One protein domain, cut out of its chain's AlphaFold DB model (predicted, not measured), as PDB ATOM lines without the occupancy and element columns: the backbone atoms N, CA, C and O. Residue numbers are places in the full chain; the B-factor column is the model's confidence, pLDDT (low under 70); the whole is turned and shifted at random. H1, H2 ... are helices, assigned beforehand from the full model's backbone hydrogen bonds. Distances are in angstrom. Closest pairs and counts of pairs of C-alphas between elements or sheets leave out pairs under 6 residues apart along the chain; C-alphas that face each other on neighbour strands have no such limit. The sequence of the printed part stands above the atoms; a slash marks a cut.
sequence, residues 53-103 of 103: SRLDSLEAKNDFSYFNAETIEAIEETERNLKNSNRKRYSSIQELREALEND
ATOM      1  N   SER A  53      55.973  11.052 202.307       59.88
ATOM      2  CA  SER A  53      55.267  11.106 203.586       59.88
ATOM      3  C   SER A  53      56.097  10.380 204.644       59.88
ATOM      4  O   SER A  53      56.526   9.243 204.459       59.88
ATOM      5  N   ARG A  54      56.332  11.064 205.767       53.31
ATOM      6  CA  ARG A  54      57.111  10.571 206.915       53.31
ATOM      7  C   ARG A  54      56.397   9.480 207.717       53.31
ATOM      8  O   ARG A  54      56.856   9.127 208.800       53.31
ATOM      9  N   LEU A  55      55.247   9.003 207.253       49.53
ATOM     10  CA  LEU A  55      54.421   8.082 208.008       49.53
ATOM     11  C   LEU A  55      54.593   6.666 207.442       49.53
ATOM     12  O   LEU A  55      53.959   6.292 206.461       49.53
ATOM     13  N   ASP A  56      55.431   5.862 208.107       49.62
ATOM     14  CA  ASP A  56      55.728   4.449 207.790       49.62
ATOM     15  C   ASP A  56      54.498   3.509 207.832       49.62
ATOM     16  O   ASP A  56      54.601   2.297 207.627       49.62
ATOM     17  N   SER A  57      53.307   4.034 208.122       50.34
ATOM     18  CA  SER A  57      52.072   3.263 208.205       50.34
ATOM     19  C   SER A  57      51.357   3.179 206.856       50.34
ATOM     20  O   SER A  57      51.090   4.192 206.214       50.34
ATOM     21  N   LEU A  58      50.924   1.969 206.491       48.09
ATOM     22  CA  LEU A  58      50.095   1.641 205.317       48.09
ATOM     23  C   LEU A  58      48.806   2.485 205.163       48.09
ATOM     24  O   LEU A  58      48.215   2.491 204.083       48.09
ATOM     25  N   GLU A  59      48.379   3.197 206.209       51.84
ATOM     26  CA  GLU A  59      47.218   4.100 206.212       51.84
ATOM     27  C   GLU A  59      47.527   5.502 205.641       51.84
ATOM     28  O   GLU A  59      46.612   6.246 205.299       51.84
ATOM     29  N   ALA A  60      48.805   5.842 205.445       51.62
ATOM     30  CA  ALA A  60      49.281   7.165 205.036       51.62
ATOM     31  C   ALA A  60      49.246   7.445 203.526       51.62
ATOM     32  O   ALA A  60      49.889   8.378 203.052       51.62
ATOM     33  N   LYS A  61      48.503   6.664 202.733       52.94
ATOM     34  CA  LYS A  61      48.420   6.863 201.271       52.94
ATOM     35  C   LYS A  61      47.821   8.216 200.841       52.94
ATOM     36  O   LYS A  61      47.729   8.459 199.647       52.94
ATOM     37  N   ASN A  62      47.422   9.061 201.791       58.88
ATOM     38  CA  ASN A  62      46.745  10.340 201.591       58.88
ATOM     39  C   ASN A  62      47.236  11.413 202.581       58.88
ATOM     40  O   ASN A  62      46.448  12.227 203.060       58.88
ATOM     41  N   ASP A  63      48.513  11.391 202.966       66.75
ATOM     42  CA  ASP A  63      49.079  12.497 203.740       66.75
ATOM     43  C   ASP A  63      49.237  13.726 202.838       66.75
ATOM     44  O   ASP A  63      50.234  13.881 202.150       66.75
ATOM     45  N   PHE A  64      48.231  14.595 202.812       74.00
ATOM     46  CA  PHE A  64      48.229  15.815 202.004       74.00
ATOM     47  C   PHE A  64      48.870  17.011 202.721       74.00
ATOM     48  O   PHE A  64      48.757  18.139 202.238       74.00
ATOM     49  N   SER A  65      49.556  16.799 203.854       72.38
ATOM     50  CA  SER A  65      50.079  17.894 204.684       72.38
ATOM     51  C   SER A  65      51.168  18.725 204.001       72.38
ATOM     52  O   SER A  65      51.519  19.798 204.485       72.38
ATOM     53  N   TYR A  66      51.751  18.220 202.911       75.44
ATOM     54  CA  TYR A  66      52.745  18.935 202.112       75.44
ATOM     55  C   TYR A  66      52.129  19.944 201.132       75.44
ATOM     56  O   TYR A  66      52.863  20.729 200.529       75.44
ATOM     57  N   PHE A  67      50.805  19.938 200.947       82.75
ATOM     58  CA  PHE A  67      50.115  20.956 200.165       82.75
ATOM     59  C   PHE A  67      49.814  22.209 200.997       82.75
ATOM     60  O   PHE A  67      49.865  22.207 202.226       82.75
ATOM     61  N   ASN A  68      49.513  23.317 200.315       86.50
ATOM     62  CA  ASN A  68      49.065  24.529 200.994       86.50
ATOM     63  C   ASN A  68      47.643  24.348 201.570       86.50
ATOM     64  O   ASN A  68      46.910  23.436 201.187       86.50
ATOM     65  N   ALA A  69      47.251  25.246 202.476       89.94
ATOM     66  CA  ALA A  69      45.965  25.165 203.168       89.94
ATOM     67  C   ALA A  69      44.759  25.163 202.211       89.94
ATOM     68  O   ALA A  69      43.830  24.393 202.414       89.94
ATOM     69  N   GLU A  70      44.804  25.969 201.145       93.62
ATOM     70  CA  GLU A  70      43.745  26.048 200.128       93.62
ATOM     71  C   GLU A  70      43.522  24.702 199.424       93.62
ATOM     72  O   GLU A  70      42.393  24.237 199.289       93.62
ATOM     73  N   THR A  71      44.605  24.031 199.024       90.25
ATOM     74  CA  THR A  71      44.522  22.717 198.371       90.25
ATOM     75  C   THR A  71      43.999  21.662 199.342       90.25
ATOM     76  O   THR A  71      43.174  20.835 198.959       90.25
ATOM     77  N   ILE A  72      44.446  21.696 200.601       89.62
ATOM     78  CA  ILE A  72      43.959  20.783 201.644       89.62
ATOM     79  C   ILE A  72      42.453  20.983 201.861       89.62
ATOM     80  O   ILE A  72      41.701  20.010 201.851       89.62
ATOM     81  N   GLU A  73      41.990  22.229 201.979       91.75
ATOM     82  CA  GLU A  73      40.571  22.545 202.161       91.75
ATOM     83  C   GLU A  73      39.719  22.067 200.978       91.75
ATOM     84  O   GLU A  73      38.661  21.471 201.188       91.75
ATOM     85  N   ALA A  74      40.194  22.257 199.743       91.88
ATOM     86  CA  ALA A  74      39.509  21.784 198.542       91.88
ATOM     87  C   ALA A  74      39.404  20.245 198.490       91.88
ATOM     88  O   ALA A  74      38.360  19.698 198.108       91.88
ATOM     89  N   ILE A  75      40.456  19.532 198.910       88.94
ATOM     90  CA  ILE A  75      40.442  18.065 199.031       88.94
ATOM     91  C   ILE A  75      39.405  17.637 200.074       88.94
ATOM     92  O   ILE A  75      38.551  16.793 199.795       88.94
ATOM     93  N   GLU A  76      39.416  18.248 201.258       89.81
ATOM     94  CA  GLU A  76      38.440  17.939 202.302       89.81
ATOM     95  C   GLU A  76      37.002  18.272 201.886       89.81
ATOM     96  O   GLU A  76      36.069  17.532 202.212       89.81
ATOM     97  N   GLU A  77      36.793  19.379 201.167       90.31
ATOM     98  CA  GLU A  77      35.481  19.730 200.635       90.31
ATOM     99  C   GLU A  77      34.995  18.666 199.652       90.31
ATOM    100  O   GLU A  77      33.845  18.231 199.735       90.31
ATOM    101  N   THR A  78      35.878  18.189 198.778       87.56
ATOM    102  CA  THR A  78      35.575  17.110 197.835       87.56
ATOM    103  C   THR A  78      35.120  15.848 198.573       87.56
ATOM    104  O   THR A  78      34.063  15.299 198.253       87.56
ATOM    105  N   GLU A  79      35.823  15.441 199.631       88.62
ATOM    106  CA  GLU A  79      35.443  14.292 200.465       88.62
ATOM    107  C   GLU A  79      34.085  14.480 201.165       88.62
ATOM    108  O   GLU A  79      33.255  13.561 201.213       88.62
ATOM    109  N   ARG A  80      33.807  15.687 201.679       89.50
ATOM    110  CA  ARG A  80      32.488  16.037 202.239       89.50
ATOM    111  C   ARG A  80      31.392  15.949 201.172       89.50
ATOM    112  O   ARG A  80      30.300  15.449 201.450       89.50
ATOM    113  N   ASN A  81      31.686  16.385 199.950       88.06
ATOM    114  CA  ASN A  81      30.748  16.395 198.828       88.06
ATOM    115  C   ASN A  81      30.429  14.989 198.322       88.06
ATOM    116  O   ASN A  81      29.267  14.701 198.035       88.06
ATOM    117  N   LEU A  82      31.416  14.090 198.288       85.25
ATOM    118  CA  LEU A  82      31.214  12.687 197.921       85.25
ATOM    119  C   LEU A  82      30.237  11.978 198.868       85.25
ATOM    120  O   LEU A  82      29.374  11.215 198.416       85.25
ATOM    121  N   LYS A  83      30.323  12.276 200.171       87.44
ATOM    122  CA  LYS A  83      29.430  11.728 201.207       87.44
ATOM    123  C   LYS A  83      28.038  12.367 201.206       87.44
ATOM    124  O   LYS A  83      27.091  11.765 201.707       87.44
ATOM    125  N   ASN A  84      27.886  13.563 200.638       86.44
ATOM    126  CA  ASN A  84      26.610  14.265 200.574       86.44
ATOM    127  C   ASN A  84      25.812  13.863 199.318       86.44
ATOM    128  O   ASN A  84      26.153  14.225 198.191       86.44
ATOM    129  N   SER A  85      24.704  13.140 199.508       76.75
ATOM    130  CA  SER A  85      23.826  12.726 198.402       76.75
ATOM    131  C   SER A  85      23.016  13.877 197.784       76.75
ATOM    132  O   SER A  85      22.450  13.686 196.711       76.75
ATOM    133  N   ASN A  86      22.955  15.049 198.429       82.12
ATOM    134  CA  ASN A  86      22.173  16.207 197.972       82.12
ATOM    135  C   ASN A  86      22.986  17.228 197.159       82.12
ATOM    136  O   ASN A  86      22.425  18.213 196.681       82.12
ATOM    137  N   ARG A  87      24.305  17.045 197.011       83.12
ATOM    138  CA  ARG A  87      25.123  17.894 196.125       83.12
ATOM    139  C   ARG A  87      24.821  17.544 194.665       83.12
ATOM    140  O   ARG A  87      24.610  16.377 194.337       83.12
ATOM    141  N   LYS A  88      24.826  18.556 193.790       85.38
ATOM    142  CA  LYS A  88      24.638  18.387 192.343       85.38
ATOM    143  C   LYS A  88      25.708  17.434 191.799       85.38
ATOM    144  O   LYS A  88      26.894  17.614 192.066       85.38
ATOM    145  N   ARG A  89      25.271  16.404 191.079       87.31
ATOM    146  CA  ARG A  89      26.125  15.407 190.427       87.31
ATOM    147  C   ARG A  89      25.832  15.446 188.943       87.31
ATOM    148  O   ARG A  89      24.697  15.693 188.555       87.31
ATOM    149  N   TYR A  90      26.853  15.164 188.157       91.25
ATOM    150  CA  TYR A  90      26.772  15.189 186.709       91.25
ATOM    151  C   TYR A  90      26.939  13.770 186.186       91.25
ATOM    152  O   TYR A  90      27.804  13.023 186.647       91.25
ATOM    153  N   SER A  91      26.082  13.390 185.248       92.12
ATOM    154  CA  SER A  91      26.056  12.047 184.660       92.12
ATOM    155  C   SER A  91      26.965  11.918 183.434       92.12
ATOM    156  O   SER A  91      27.272  10.810 182.996       92.12
ATOM    157  N   SER A  92      27.417  13.050 182.885       95.88
ATOM    158  CA  SER A  92      28.307  13.113 181.729       95.88
ATOM    159  C   SER A  92      29.284  14.285 181.827       95.88
ATOM    160  O   SER A  92      29.026  15.284 182.498       95.88
ATOM    161  N   ILE A  93      30.405  14.179 181.106       94.12
ATOM    162  CA  ILE A  93      31.385  15.267 180.996       94.12
ATOM    163  C   ILE A  93      30.787  16.521 180.341       94.12
ATOM    164  O   ILE A  93      31.197  17.629 180.669       94.12
ATOM    165  N   GLN A  94      29.806  16.352 179.449       95.62
ATOM    166  CA  GLN A  94      29.130  17.454 178.765       95.62
ATOM    167  C   GLN A  94      28.315  18.292 179.757       95.62
ATOM    168  O   GLN A  94      28.495  19.503 179.827       95.62
ATOM    169  N   GLU A  95      27.508  17.629 180.589       95.00
ATOM    170  CA  GLU A  95      26.704  18.266 181.640       95.00
ATOM    171  C   GLU A  95      27.587  19.002 182.668       95.00
ATOM    172  O   GLU A  95      27.267  20.111 183.093       95.00
ATOM    173  N   LEU A  96      28.730  18.405 183.036       93.50
ATOM    174  CA  LEU A  96      29.706  19.027 183.935       93.50
ATOM    175  C   LEU A  96      30.325  20.288 183.318       93.50
ATOM    176  O   LEU A  96      30.418  21.313 183.989       93.50
ATOM    177  N   ARG A  97      30.757  20.219 182.052       93.81
ATOM    178  CA  ARG A  97      31.354  21.369 181.359       93.81
ATOM    179  C   ARG A  97      30.370  22.516 181.206       93.81
ATOM    180  O   ARG A  97      30.735  23.647 181.493       93.81
ATOM    181  N   GLU A  98      29.134  22.221 180.811       94.75
ATOM    182  CA  GLU A  98      28.082  23.231 180.699       94.75
ATOM    183  C   GLU A  98      27.842  23.943 182.031       94.75
ATOM    184  O   GLU A  98      27.635  25.149 182.038       94.75
ATOM    185  N   ALA A  99      27.908  23.246 183.165       92.38
ATOM    186  CA  ALA A  99      27.785  23.909 184.457       92.38
ATOM    187  C   ALA A  99      28.987  24.805 184.795       92.38
ATOM    188  O   ALA A  99      28.782  25.905 185.282       92.38
ATOM    189  N   LEU A 100      30.215  24.364 184.503       91.88
ATOM    190  CA  LEU A 100      31.435  25.133 184.792       91.88
ATOM    191  C   LEU A 100      31.603  26.369 183.900       91.88
ATOM    192  O   LEU A 100      32.229  27.338 184.311       91.88
ATOM    193  N   GLU A 101      31.107  26.315 182.665       92.94
ATOM    194  CA  GLU A 101      31.180  27.431 181.714       92.94
ATOM    195  C   GLU A 101      30.051  28.463 181.930       92.94
ATOM    196  O   GLU A 101      30.141  29.569 181.398       92.94
ATOM    197  N   ASN A 102      29.002  28.116 182.692       86.19
ATOM    198  CA  ASN A 102      27.849  28.979 182.992       86.19
ATOM    199  C   ASN A 102      27.773  29.446 184.465       86.19
ATOM    200  O   ASN A 102      26.792  30.106 184.821       86.19
ATOM    201  N   ASP A 103      28.759  29.096 185.299       66.94
ATOM    202  CA  ASP A 103      28.978  29.649 186.650       66.94
ATOM    203  C   ASP A 103      29.781  30.966 186.583       66.94
ATOM    204  O   ASP A 103      29.485  31.879 187.392       66.94
TER     205      ASP A 103
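Overview. This is residues 53 to 103 of the 103 residues of the protein "Type II toxin-antitoxin system antitoxin, RelB/DinJ family" of Fusobacterium pseudoperiodonticum (UniProt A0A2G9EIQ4). A drawn-out, open chain has the longer helix H1 in its middle, the shorter helix H2 away from it towards one end, and the unnamed stretch 53 to 68 at the other end. H1 and H2 do not pack together. The 51 printed residues hold H1, then H2, and no named strand; the class is all helix, with 24 residues, under half, in named elements. The whole is extended, with a radius of gyration of the C-alphas of 15.2 A and spans of 43 by 22 by 17 A.

Along the chain. Find C-alpha 69 at (45.965, 25.165, 203.168); from there H1, residues 69 to 83, runs 21.4 A. H2, residues 93 to 101, runs 12.2 A to C-alpha 101 at (31.180, 27.431, 181.714).

Arrangement. H1 and H2 are apart, with no C-alpha of the one within 8 A of the other. In both, every O i to N i+4 pair is within hydrogen-bond range.

Size, cuts and confidence. Look at Asp 56 and Asn 102, whose C-alphas are the farthest apart, 44.7 A. The link from H1 to H2 is short, nine residues; residues 82 to 87, of which 82 and 83 belong to H1, stand free. The printed part has no cut. Residues 53 to 63 and 103 have pLDDT under 70.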